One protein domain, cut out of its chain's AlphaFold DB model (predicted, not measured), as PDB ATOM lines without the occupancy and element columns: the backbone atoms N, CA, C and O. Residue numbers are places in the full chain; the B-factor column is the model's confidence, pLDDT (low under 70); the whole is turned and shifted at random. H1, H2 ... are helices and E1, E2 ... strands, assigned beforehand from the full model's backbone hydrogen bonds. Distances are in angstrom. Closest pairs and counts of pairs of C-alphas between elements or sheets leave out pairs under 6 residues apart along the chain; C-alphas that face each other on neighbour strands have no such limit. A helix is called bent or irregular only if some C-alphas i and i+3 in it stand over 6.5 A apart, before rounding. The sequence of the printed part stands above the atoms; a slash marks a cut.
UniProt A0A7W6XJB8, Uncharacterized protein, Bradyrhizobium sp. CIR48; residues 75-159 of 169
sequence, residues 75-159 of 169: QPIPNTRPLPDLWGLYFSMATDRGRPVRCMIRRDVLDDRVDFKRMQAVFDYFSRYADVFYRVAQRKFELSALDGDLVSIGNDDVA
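This is residues 75 to 159 of the 169 residues of an uncharacterized protein of Bradyrhizobium sp. CIR48 (UniProt A0A7W6XJB8). A small three-stranded sheet has the second arm of one long bent helix, H2b, crossing one of its faces, while the first arm, H2a, turns off past the end where E1 begins and E2 ends. Residues 75 to 87 loop along the E1 edge, and the short helices H1 and H3 follow E2 and E3. The 85 printed residues run E1 E2 H1 H2 E3 H3, with a mixed sheet ordered E1 E2 E3; the class is mixed, helices and strands. The whole is compact, with a radius of gyration of the C-alphas of 12.1 A and spans of 35 by 27 by 20 A.

E1, residues 88 to 95, is 22.4 A long from C-alpha 88 at (-40.741, -17.682, -89.704). E2 is residues 100 to 106, 18.9 A, and E3 residues 150 to 153, 9.5 A. H1 is residues 107 to 111. H2, residues 119 to 142, was assigned as one helix by its hydrogen bonds but is bent: C-alphas 128 and 131 are 8.2 A apart. Its arms are H2a, residues 119 to 128, 14.2 A, and H2b, residues 131 to 142, 16.3 A. H3, residues 155 to 158, ends with C-alpha 158 at (-35.046, -4.497, -87.496).

E1 and E2 form an antiparallel hairpin, with N 91 and O 103 at 3.0 A. E2 and E3 are parallel, with N 153 and O 104 at 2.8 A; with H1 and H2 between them they make a strand-helix-strand unit with a left-handed crossover. H2b makes two layers with the sheet, at a height over the sheet of 8.7 A, across the strands at 67 degrees to E2 on the local plane; its closest C-alphas to E3 are Ala 137 and Val 151, 6.3 A. H2a is about perpendicular to H2b, at 78 degrees, and only grazes the sheet, as does H1. H3 is close to but not clearly touching H1, the closest C-alphas being Val 109 and Asn 155, 5.2 A. Every O i to N i+4 pair is within hydrogen-bond range in H1, H2a and H2b; H3 is too short for one.

The C-alphas farthest apart, Arg 97 and Lys 117, are 36.2 A apart. The printed part has no cut and no long link, and no printed residue is under 70 in pLDDT.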
ATOM      1  N   GLN A  75     -25.190 -15.370 -76.475       93.56
ATOM      2  CA  GLN A  75     -24.139 -15.739 -77.405       93.56
ATOM      3  C   GLN A  75     -24.721 -16.703 -78.438       93.56
ATOM      4  O   GLN A  75     -25.528 -17.565 -78.082       93.56
ATOM      5  N   PRO A  76     -24.338 -16.590 -79.717       92.75
ATOM      6  CA  PRO A  76     -24.707 -17.586 -80.711       92.75
ATOM      7  C   PRO A  76     -24.252 -18.977 -80.263       92.75
ATOM      8  O   PRO A  76     -23.122 -19.142 -79.806       92.75
ATOM      9  N   ILE A  77     -25.116 -19.982 -80.406       90.12
ATOM     10  CA  ILE A  77     -24.721 -21.372 -80.168       90.12
ATOM     11  C   ILE A  77     -24.055 -21.893 -81.448       90.12
ATOM     12  O   ILE A  77     -24.734 -21.973 -82.480       90.12
ATOM     13  N   PRO A  78     -22.765 -22.277 -81.416       80.75
ATOM     14  CA  PRO A  78     -22.065 -22.764 -82.600       80.75
ATOM     15  C   PRO A  78     -22.804 -23.934 -83.256       80.75
ATOM     16  O   PRO A  78     -23.318 -24.816 -82.571       80.75
ATOM     17  N   ASN A  79     -22.831 -23.957 -84.589       78.12
ATOM     18  CA  ASN A  79     -23.429 -25.028 -85.396       78.12
ATOM     19  C   ASN A  79     -24.933 -25.281 -85.168       78.12
ATOM     20  O   ASN A  79     -25.456 -26.295 -85.637       78.12
ATOM     21  N   THR A  80     -25.652 -24.377 -84.495       77.50
ATOM     22  CA  THR A  80     -27.114 -24.471 -84.422       77.50
ATOM     23  C   THR A  80     -27.691 -24.167 -85.792       77.50
ATOM     24  O   THR A  80     -27.580 -23.048 -86.292       77.50
ATOM     25  N   ARG A  81     -28.313 -25.175 -86.406       81.31
ATOM     26  CA  ARG A  81     -29.051 -24.965 -87.646       81.31
ATOM     27  C   ARG A  81     -30.351 -24.242 -87.316       81.31
ATOM     28  O   ARG A  81     -31.121 -24.763 -86.505       81.31
ATOM     29  N   PRO A  82     -30.611 -23.075 -87.917       88.44
ATOM     30  CA  PRO A  82     -31.924 -22.477 -87.807       88.44
ATOM     31  C   PRO A  82     -32.988 -23.408 -88.413       88.44
ATOM     32  O   PRO A  82     -32.688 -24.271 -89.240       88.44
ATOM     33  N   LEU A  83     -34.233 -23.250 -87.982       90.19
ATOM     34  CA  LEU A  83     -35.366 -24.077 -88.385       90.19
ATOM     35  C   LEU A  83     -36.475 -23.173 -88.938       90.19
ATOM     36  O   LEU A  83     -37.164 -22.524 -88.148       90.19
ATOM     37  N   PRO A  84     -36.644 -23.089 -90.268       87.69
ATOM     38  CA  PRO A  84     -37.769 -22.388 -90.868       87.69
ATOM     39  C   PRO A  84     -39.066 -23.188 -90.696       87.69
ATOM     40  O   PRO A  84     -39.066 -24.417 -90.788       87.69
ATOM     41  N   ASP A  85     -40.173 -22.487 -90.481       87.81
ATOM     42  CA  ASP A  85     -41.527 -23.036 -90.442       87.81
ATOM     43  C   ASP A  85     -42.544 -22.069 -91.085       87.81
ATOM     44  O   ASP A  85     -42.177 -21.154 -91.818       87.81
ATOM     45  N   LEU A  86     -43.844 -22.279 -90.854       87.06
ATOM     46  CA  LEU A  86     -44.896 -21.419 -91.413       87.06
ATOM     47  C   LEU A  86     -44.916 -19.994 -90.832       87.06
ATOM     48  O   LEU A  86     -45.468 -19.102 -91.485       87.06
ATOM     49  N   TRP A  87     -44.344 -19.792 -89.644       90.62
ATOM     50  CA  TRP A  87     -44.378 -18.552 -88.866       90.62
ATOM     51  C   TRP A  87     -43.080 -17.751 -88.950       90.62
ATOM     52  O   TRP A  87     -43.084 -16.558 -88.633       90.62
ATOM     53  N   GLY A  88     -41.996 -18.364 -89.426       93.81
ATOM     54  CA  GLY A  88     -40.741 -17.682 -89.704       93.81
ATOM     55  C   GLY A  88     -39.536 -18.606 -89.613       93.81
ATOM     56  O   GLY A  88     -39.571 -19.739 -90.085       93.81
ATOM     57  N   LEU A  89     -38.445 -18.117 -89.025       95.31
ATOM     58  CA  LEU A  89     -37.207 -18.871 -88.839       95.31
ATOM     59  C   LEU A  89     -36.779 -18.863 -87.375       95.31
ATOM     60  O   LEU A  89     -36.477 -17.814 -86.807       95.31
ATOM     61  N   TYR A  90     -36.719 -20.048 -86.774       95.38
ATOM     62  CA  TYR A  90     -36.249 -20.232 -85.407       95.38
ATOM     63  C   TYR A  90     -34.743 -20.427 -85.352       95.38
ATOM     64  O   TYR A  90     -34.158 -21.100 -86.195       95.38
ATOM     65  N   PHE A  91     -34.126 -19.910 -84.301       95.62
ATOM     66  CA  PHE A  91     -32.742 -20.187 -83.937       95.62
ATOM     67  C   PHE A  91     -32.593 -20.111 -82.416       95.62
ATOM     68  O   PHE A  91     -33.512 -19.687 -81.713       95.62
ATOM     69  N   SER A  92     -31.445 -20.536 -81.899       95.00
ATOM     70  CA  SER A  92     -31.173 -20.507 -80.463       95.00
ATOM     71  C   SER A  92     -29.880 -19.764 -80.179       95.00
ATOM     72  O   SER A  92     -28.877 -19.931 -80.876       95.00
ATOM     73  N   MET A  93     -29.909 -18.970 -79.119       95.44
ATOM     74  CA  MET A  93     -28.724 -18.389 -78.499       95.44
ATOM     75  C   MET A  93     -28.578 -18.976 -77.097       95.44
ATOM     76  O   MET A  93     -29.551 -19.463 -76.531       95.44
ATOM     77  N   ALA A  94     -27.377 -18.977 -76.537       93.38
ATOM     78  CA  ALA A  94     -27.134 -19.400 -75.167       93.38
ATOM     79  C   ALA A  94     -26.870 -18.187 -74.292       93.38
ATOM     80  O   ALA A  94     -26.227 -17.229 -74.714       93.38
ATOM     81  N   THR A  95     -27.330 -18.250 -73.056       91.25
ATOM     82  CA  THR A  95     -26.926 -17.295 -72.034       91.25
ATOM     83  C   THR A  95     -25.471 -17.523 -71.636       91.25
ATOM     84  O   THR A  95     -24.856 -18.530 -71.995       91.25
ATOM     85  N   ASP A  96     -24.903 -16.612 -70.854       85.69
ATOM     86  CA  ASP A  96     -23.575 -16.775 -70.253       85.69
ATOM     87  C   ASP A  96     -23.441 -18.043 -69.390       85.69
ATOM     88  O   ASP A  96     -22.348 -18.591 -69.261       85.69
ATOM     89  N   ARG A  97     -24.556 -18.549 -68.852       82.19
ATOM     90  CA  ARG A  97     -24.634 -19.813 -68.105       82.19
ATOM     91  C   ARG A  97     -24.958 -21.029 -68.975       82.19
ATOM     92  O   ARG A  97     -25.145 -22.121 -68.448       82.19
ATOM     93  N   GLY A  98     -25.027 -20.859 -70.295       84.44
ATOM     94  CA  GLY A  98     -25.277 -21.943 -71.245       84.44
ATOM     95  C   GLY A  98     -26.744 -22.356 -71.371       84.44
ATOM     96  O   GLY A  98     -27.029 -23.358 -72.028       84.44
ATOM     97  N   ARG A  99     -27.689 -21.614 -70.777       88.19
ATOM     98  CA  ARG A  99     -29.121 -21.887 -70.947       88.19
ATOM     99  C   ARG A  99     -29.548 -21.466 -72.358       88.19
ATOM    100  O   ARG A  99     -29.282 -20.327 -72.744       88.19
ATOM    101  N   PRO A 100     -30.212 -22.333 -73.140       91.88
ATOM    102  CA  PRO A 100     -30.698 -21.952 -74.457       91.88
ATOM    103  C   PRO A 100     -31.898 -21.001 -74.342       91.88
ATOM    104  O   PRO A 100     -32.842 -21.256 -73.597       91.88
ATOM    105  N   VAL A 101     -31.867 -19.939 -75.137       93.06
ATOM    106  CA  VAL A 101     -32.941 -18.971 -75.356       93.06
ATOM    107  C   VAL A 101     -33.404 -19.111 -76.797       93.06
ATOM    108  O   VAL A 101     -32.615 -18.980 -77.742       93.06
ATOM    109  N   ARG A 102     -34.692 -19.412 -76.967       95.00
ATOM    110  CA  ARG A 102     -35.296 -19.585 -78.285       95.00
ATOM    111  C   ARG A 102     -35.582 -18.215 -78.886       95.00
ATOM    112  O   ARG A 102     -36.160 -17.348 -78.234       95.00
ATOM    113  N   CYS A 103     -35.198 -18.046 -80.141       96.50
ATOM    114  CA  CYS A 103     -35.434 -16.843 -80.920       96.50
ATOM    115  C   CYS A 103     -36.197 -17.206 -82.195       96.50
ATOM    116  O   CYS A 103     -36.052 -18.313 -82.724       96.50
ATOM    117  N   MET A 104     -37.002 -16.279 -82.698       96.94
ATOM    118  CA  MET A 104     -37.701 -16.415 -83.969       96.94
ATOM    119  C   MET A 104     -37.623 -15.105 -84.738       96.94
ATOM    120  O   MET A 104     -38.013 -14.059 -84.227       96.94
ATOM    121  N   ILE A 105     -37.169 -15.176 -85.983       97.06
ATOM    122  CA  ILE A 105     -37.400 -14.124 -86.968       97.06
ATOM    123  C   ILE A 105     -38.780 -14.383 -87.541       97.06
ATOM    124  O   ILE A 105     -39.000 -15.439 -88.135       97.06
ATOM    125  N   ARG A 106     -39.715 -13.460 -87.332       96.50
ATOM    126  CA  ARG A 106     -41.061 -13.583 -87.882       96.50
ATOM    127  C   ARG A 106     -41.011 -13.605 -89.406       96.50
ATOM    128  O   ARG A 106     -40.146 -13.005 -90.040       96.50
ATOM    129  N   ARG A 107     -41.969 -14.313 -89.992       94.31
ATOM    130  CA  ARG A 107     -42.070 -14.494 -91.437       94.31
ATOM    131  C   ARG A 107     -42.197 -13.185 -92.211       94.31
ATOM    132  O   ARG A 107     -41.601 -13.083 -93.270       94.31
ATOM    133  N   ASP A 108     -42.911 -12.196 -91.685       94.06
ATOM    134  CA  ASP A 108     -43.049 -10.876 -92.317       94.06
ATOM    135  C   ASP A 108     -41.695 -10.186 -92.552       94.06
ATOM    136  O   ASP A 108     -41.463  -9.638 -93.624       94.06
ATOM    137  N   VAL A 109     -40.752 -10.312 -91.614       95.19
ATOM    138  CA  VAL A 109     -39.377  -9.814 -91.787       95.19
ATOM    139  C   VAL A 109     -38.674 -10.472 -92.977       95.19
ATOM    140  O   VAL A 109     -37.894  -9.827 -93.681       95.19
ATOM    141  N   LEU A 110     -38.919 -11.764 -93.192       94.31
ATOM    142  CA  LEU A 110     -38.249 -12.550 -94.225       94.31
ATOM    143  C   LEU A 110     -38.935 -12.410 -95.585       94.31
ATOM    144  O   LEU A 110     -38.240 -12.240 -96.580       94.31
ATOM    145  N   ASP A 111     -40.266 -12.422 -95.639       91.56
ATOM    146  CA  ASP A 111     -41.045 -12.316 -96.880       91.56
ATOM    147  C   ASP A 111     -40.749 -11.002 -97.631       91.56
ATOM    148  O   ASP A 111     -40.772 -10.978 -98.865       91.56
ATOM    149  N   ASP A 112     -40.391  -9.932 -96.913       88.00
ATOM    150  CA  ASP A 112     -39.971  -8.646 -97.484       88.00
ATOM    151  C   ASP A 112     -38.579  -8.676 -98.140       88.00
ATOM    152  O   ASP A 112     -38.224  -7.736 -98.850       88.00
ATOM    153  N   ARG A 113     -37.769  -9.715 -97.893       92.75
ATOM    154  CA  ARG A 113     -36.322  -9.691 -98.176       92.75
ATOM    155  C   ARG A 113     -35.777 -10.928 -98.868       92.75
ATOM    156  O   ARG A 113     -34.763 -10.850 -99.550       92.75
ATOM    157  N   VAL A 114     -36.412 -12.080 -98.700       92.62
ATOM    158  CA  VAL A 114     -35.954 -13.355 -99.251       92.62
ATOM    159  C   VAL A 114     -37.140 -14.168 -99.751       92.62
ATOM    160  O   VAL A 114     -38.233 -14.117 -99.192       92.62
ATOM    161  N   ASP A 115     -36.937 -14.941-100.819       89.69
ATOM    162  CA  ASP A 115     -37.946 -15.894-101.275       89.69
ATOM    163  C   ASP A 115     -38.060 -17.049-100.271       89.69
ATOM    164  O   ASP A 115     -37.314 -18.032-100.326       89.69
ATOM    165  N   PHE A 116     -39.019 -16.930 -99.354       85.31
ATOM    166  CA  PHE A 116     -39.236 -17.895 -98.281       85.31
ATOM    167  C   PHE A 116     -39.614 -19.300 -98.790       85.31
ATOM    168  O   PHE A 116     -39.456 -20.287 -98.071       85.31
ATOM    169  N   LYS A 117     -40.050 -19.440-100.054       84.94
ATOM    170  CA  LYS A 117     -40.314 -20.756-100.669       84.94
ATOM    171  C   LYS A 117     -39.032 -21.552-100.899       84.94
ATOM    172  O   LYS A 117     -39.071 -22.779-100.984       84.94
ATOM    173  N   ARG A 118     -37.888 -20.872-101.004       88.00
ATOM    174  CA  ARG A 118     -36.577 -21.491-101.191       88.00
ATOM    175  C   ARG A 118     -35.864 -21.547 -99.848       88.00
ATOM    176  O   ARG A 118     -35.128 -20.634 -99.498       88.00
ATOM    177  N   MET A 119     -36.022 -22.658 -99.127       85.38
ATOM    178  CA  MET A 119     -35.397 -22.847 -97.806       85.38
ATOM    179  C   MET A 119     -33.894 -22.527 -97.803       85.38
ATOM    180  O   MET A 119     -33.414 -21.881 -96.880       85.38
ATOM    181  N   GLN A 120     -33.161 -22.913 -98.855       87.88
ATOM    182  CA  GLN A 120     -31.738 -22.578 -98.982       87.88
ATOM    183  C   GLN A 120     -31.497 -21.064 -99.026       87.88
ATOM    184  O   GLN A 120     -30.593 -20.585 -98.357       87.88
ATOM    185  N   ALA A 121     -32.334 -20.300 -99.734       89.81
ATOM    186  CA  ALA A 121     -32.216 -18.845 -99.778       89.81
ATOM    187  C   ALA A 121     -32.444 -18.231 -98.391       89.81
ATOM    188  O   ALA A 121     -31.698 -17.346 -97.985       89.81
ATOM    189  N   VAL A 122     -33.421 -18.742 -97.634       91.38
ATOM    190  CA  VAL A 122     -33.672 -18.317 -96.247       91.38
ATOM    191  C   VAL A 122     -32.463 -18.614 -95.351       91.38
ATOM    192  O   VAL A 122     -32.063 -17.765 -94.554       91.38
ATOM    193  N   PHE A 123     -31.843 -19.788 -95.501       90.38
ATOM    194  CA  PHE A 123     -30.632 -20.151 -94.763       90.38
ATOM    195  C   PHE A 123     -29.428 -19.292 -95.132       90.38
ATOM    196  O   PHE A 123     -28.713 -18.842 -94.235       90.38
ATOM    197  N   ASP A 124     -29.209 -19.046 -96.419       91.50
ATOM    198  CA  ASP A 124     -28.109 -18.216 -96.909       91.50
ATOM    199  C   ASP A 124     -28.283 -16.773 -96.430       91.50
ATOM    200  O   ASP A 124     -27.326 -16.150 -95.970       91.50
ATOM    201  N   TYR A 125     -29.522 -16.275 -96.463       93.88
ATOM    202  CA  TYR A 125     -29.885 -14.962 -95.947       93.88
ATOM    203  C   TYR A 125     -29.603 -14.857 -94.448       93.88
ATOM    204  O   TYR A 125     -28.867 -13.973 -94.015       93.88
ATOM    205  N   PHE A 126     -30.119 -15.798 -93.650       94.06
ATOM    206  CA  PHE A 126     -29.840 -15.828 -92.216       94.06
ATOM    207  C   PHE A 126     -28.339 -15.899 -91.942       94.06
ATOM    208  O   PHE A 126     -27.835 -15.115 -91.151       94.06
ATOM    209  N   SER A 127     -27.614 -16.792 -92.618       92.25
ATOM    210  CA  SER A 127     -26.176 -16.986 -92.400       92.25
ATOM    211  C   SER A 127     -25.370 -15.733 -92.735       92.25
ATOM    212  O   SER A 127     -24.422 -15.409 -92.026       92.25
ATOM    213  N   ARG A 128     -25.756 -15.006 -93.790       94.88
ATOM    214  CA  ARG A 128     -25.094 -13.766 -94.211       94.88
ATOM    215  C   ARG A 128     -25.340 -12.605 -93.248       94.88
ATOM    216  O   ARG A 128     -24.443 -11.792 -93.062       94.88
ATOM    217  N   TYR A 129     -26.524 -12.536 -92.642       95.75
ATOM    218  CA  TYR A 129     -26.945 -11.417 -91.789       95.75
ATOM    219  C   TYR A 129     -27.145 -11.810 -90.314       95.75
ATOM    220  O   TYR A 129     -27.808 -11.097 -89.558       95.75
ATOM    221  N   ALA A 130     -26.567 -12.936 -89.885       94.56
ATOM    222  CA  ALA A 130     -26.801 -13.529 -88.568       94.56
ATOM    223  C   ALA A 130     -26.481 -12.557 -87.422       94.56
ATOM    224  O   ALA A 130     -27.255 -12.453 -86.472       94.56
ATOM    225  N   ASP A 131     -25.401 -11.782 -87.548       95.25
ATOM    226  CA  ASP A 131     -24.969 -10.809 -86.539       95.25
ATOM    227  C   ASP A 131     -26.020  -9.727 -86.255       95.25
ATOM    228  O   ASP A 131     -26.181  -9.299 -85.107       95.25
ATOM    229  N   VAL A 132     -26.779  -9.308 -87.274       96.81
ATOM    230  CA  VAL A 132     -27.897  -8.370 -87.098       96.81
ATOM    231  C   VAL A 132     -28.967  -9.017 -86.227       96.81
ATOM    232  O   VAL A 132     -29.370  -8.438 -85.219       96.81
ATOM    233  N   PHE A 133     -29.380 -10.240 -86.558       96.81
ATOM    234  CA  PHE A 133     -30.413 -10.956 -85.809       96.81
ATOM    235  C   PHE A 133     -29.976 -11.303 -84.384       96.81
ATOM    236  O   PHE A 133     -30.780 -11.176 -83.464       96.81
ATOM    237  N   TYR A 134     -28.708 -11.659 -84.169       96.31
ATOM    238  CA  TYR A 134     -28.149 -11.880 -82.835       96.31
ATOM    239  C   TYR A 134     -28.168 -10.608 -81.989       96.31
ATOM    240  O   TYR A 134     -28.585 -10.647 -80.832       96.31
ATOM    241  N   ARG A 135     -27.777  -9.463 -82.558       96.19
ATOM    242  CA  ARG A 135     -27.819  -8.170 -81.861       96.19
ATOM    243  C   ARG A 135     -29.250  -7.715 -81.572       96.19
ATOM    244  O   ARG A 135     -29.517  -7.202 -80.488       96.19
ATOM    245  N   VAL A 136     -30.176  -7.906 -82.509       97.38
ATOM    246  CA  VAL A 136     -31.597  -7.586 -82.305       97.38
ATOM    247  C   VAL A 136     -32.188  -8.474 -81.207       97.38
ATOM    248  O   VAL A 136     -32.811  -7.955 -80.281       97.38
ATOM    249  N   ALA A 137     -31.929  -9.785 -81.252       96.56
ATOM    250  CA  ALA A 137     -32.354 -10.728 -80.220       96.56
ATOM    251  C   ALA A 137     -31.801 -10.349 -78.840       96.56
ATOM    252  O   ALA A 137     -32.553 -10.297 -77.871       96.56
ATOM    253  N   GLN A 138     -30.510 -10.010 -78.771       95.31
ATOM    254  CA  GLN A 138     -29.843  -9.516 -77.571       95.31
ATOM    255  C   GLN A 138     -30.555  -8.286 -76.984       95.31
ATOM    256  O   GLN A 138     -30.896  -8.295 -75.804       95.31
ATOM    257  N   ARG A 139     -30.843  -7.258 -77.797       94.69
ATOM    258  CA  ARG A 139     -31.560  -6.053 -77.333       94.69
ATOM    259  C   ARG A 139     -32.952  -6.387 -76.794       94.69
ATOM    260  O   ARG A 139     -33.333  -5.897 -75.735       94.69
ATOM    261  N   LYS A 140     -33.716  -7.231 -77.497       94.56
ATOM    262  CA  LYS A 140     -35.051  -7.645 -77.035       94.56
ATOM    263  C   LYS A 140     -34.988  -8.432 -75.728       94.56
ATOM    264  O   LYS A 140     -35.817  -8.214 -74.845       94.56
ATOM    265  N   PHE A 141     -33.999  -9.310 -75.596       92.19
ATOM    266  CA  PHE A 141     -33.770 -10.104 -74.395       92.19
ATOM    267  C   PHE A 141     -33.409  -9.224 -73.188       92.19
ATOM    268  O   PHE A 141     -34.017  -9.365 -72.132       92.19
ATOM    269  N   GLU A 142     -32.516  -8.241 -73.356       89.50
ATOM    270  CA  GLU A 142     -32.181  -7.255 -72.314       89.50
ATOM    271  C   GLU A 142     -33.396  -6.438 -71.850       89.50
ATOM    272  O   GLU A 142     -33.514  -6.113 -70.667       89.50
ATOM    273  N   LEU A 143     -34.314  -6.127 -72.769       88.94
ATOM    274  CA  LEU A 143     -35.551  -5.398 -72.485       88.94
ATOM    275  C   LEU A 143     -36.664  -6.281 -71.900       88.94
ATOM    276  O   LEU A 143     -37.744  -5.769 -71.613       88.94
ATOM    277  N   SER A 144     -36.431  -7.588 -71.720       85.94
ATOM    278  CA  SER A 144     -37.468  -8.564 -71.341       85.94
ATOM    279  C   SER A 144     -38.699  -8.528 -72.266       85.94
ATOM    280  O   SER A 144     -39.811  -8.847 -71.851       85.94
ATOM    281  N   ALA A 145     -38.507  -8.144 -73.532       87.38
ATOM    282  CA  ALA A 145     -39.557  -8.054 -74.544       87.38
ATOM    283  C   ALA A 145     -39.780  -9.426 -75.203       87.38
ATOM    284  O   ALA A 145     -39.442  -9.634 -76.373       87.38
ATOM    285  N   LEU A 146     -40.290 -10.373 -74.412       87.75
ATOM    286  CA  LEU A 146     -40.484 -11.776 -74.782       87.75
ATOM    287  C   LEU A 146     -41.966 -12.096 -75.016       87.75
ATOM    288  O   LEU A 146     -42.841 -11.558 -74.339       87.75
ATOM    289  N   ASP A 147     -42.235 -13.010 -75.947       86.62
ATOM    290  CA  ASP A 147     -43.535 -13.667 -76.102       86.62
ATOM    291  C   ASP A 147     -43.488 -15.011 -75.358       86.62
ATOM    292  O   ASP A 147     -42.975 -16.014 -75.862       86.62
ATOM    293  N   GLY A 148     -43.891 -14.997 -74.084       86.69
ATOM    294  CA  GLY A 148     -43.589 -16.087 -73.155       86.69
ATOM    295  C   GLY A 148     -42.075 -16.236 -72.963       86.69
ATOM    296  O   GLY A 148     -41.419 -15.310 -72.495       86.69
ATOM    297  N   ASP A 149     -41.522 -17.383 -73.367       85.12
ATOM    298  CA  ASP A 149     -40.076 -17.670 -73.331       85.12
ATOM    299  C   ASP A 149     -39.375 -17.443 -74.693       85.12
ATOM    300  O   ASP A 149     -38.207 -17.806 -74.869       85.12
ATOM    301  N   LEU A 150     -40.079 -16.889 -75.689       93.38
ATOM    302  CA  LEU A 150     -39.582 -16.700 -77.053       93.38
ATOM    303  C   LEU A 150     -39.179 -15.242 -77.313       93.38
ATOM    304  O   LEU A 150     -39.981 -14.321 -77.167       93.38
ATOM    305  N   VAL A 151     -37.962 -15.028 -77.819       96.44
ATOM    306  CA  VAL A 151     -37.576 -13.740 -78.413       96.44
ATOM    307  C   VAL A 151     -38.121 -13.671 -79.843       96.44
ATOM    308  O   VAL A 151     -37.575 -14.301 -80.749       96.44
ATOM    309  N   SER A 152     -39.201 -12.917 -80.060       97.44
ATOM    310  CA  SER A 152     -39.832 -12.745 -81.380       97.44
ATOM    311  C   SER A 152     -39.373 -11.445 -82.051       97.44
ATOM    312  O   SER A 152     -39.566 -10.364 -81.498       97.44
ATOM    313  N   ILE A 153     -38.751 -11.543 -83.227       97.56
ATOM    314  CA  ILE A 153     -38.186 -10.423 -83.997       97.56
ATOM    315  C   ILE A 153     -39.120 -10.095 -85.165       97.56
ATOM    316  O   ILE A 153     -39.284 -10.917 -86.066       97.56
ATOM    317  N   GLY A 154     -39.726  -8.907 -85.147       96.88
ATOM    318  CA  GLY A 154     -40.579  -8.361 -86.207       96.88
ATOM    319  C   GLY A 154     -39.926  -7.213 -86.984       96.88
ATOM    320  O   GLY A 154     -38.788  -6.832 -86.719       96.88
ATOM    321  N   ASN A 155     -40.661  -6.646 -87.948       95.62
ATOM    322  CA  ASN A 155     -40.147  -5.587 -88.828       95.62
ATOM    323  C   ASN A 155     -39.730  -4.318 -88.060       95.62
ATOM    324  O   ASN A 155     -38.692  -3.738 -88.378       95.62
ATOM    325  N   ASP A 156     -40.468  -3.940 -87.013       95.62
ATOM    326  CA  ASP A 156     -40.123  -2.789 -86.163       95.62
ATOM    327  C   ASP A 156     -38.791  -2.989 -85.420       95.62
ATOM    328  O   ASP A 156     -38.042  -2.037 -85.212       95.62
ATOM    329  N   ASP A 157     -38.457  -4.233 -85.059       96.81
ATOM    330  CA  ASP A 157     -37.231  -4.560 -84.317       96.81
ATOM    331  C   ASP A 157     -35.963  -4.470 -85.182       96.81
ATOM    332  O   ASP A 157     -34.852  -4.339 -84.654       96.81
ATOM    333  N   VAL A 158     -36.127  -4.572 -86.504       96.94
ATOM    334  CA  VAL A 158     -35.046  -4.497 -87.496       96.94
ATOM    335  C   VAL A 158     -35.100  -3.217 -88.333       96.94
ATOM    336  O   VAL A 158     -34.377  -3.085 -89.322       96.94
ATOM    337  N   ALA A 159     -35.953  -2.261 -87.960       94.56
ATOM    338  CA  ALA A 159     -36.051  -0.983 -88.645       94.56
ATOM    339  C   ALA A 159     -34.704  -0.237 -88.588       94.56
ATOM    340  O   ALA A 159     -34.132  -0.027 -87.518       94.56
TER     341      ALA A 159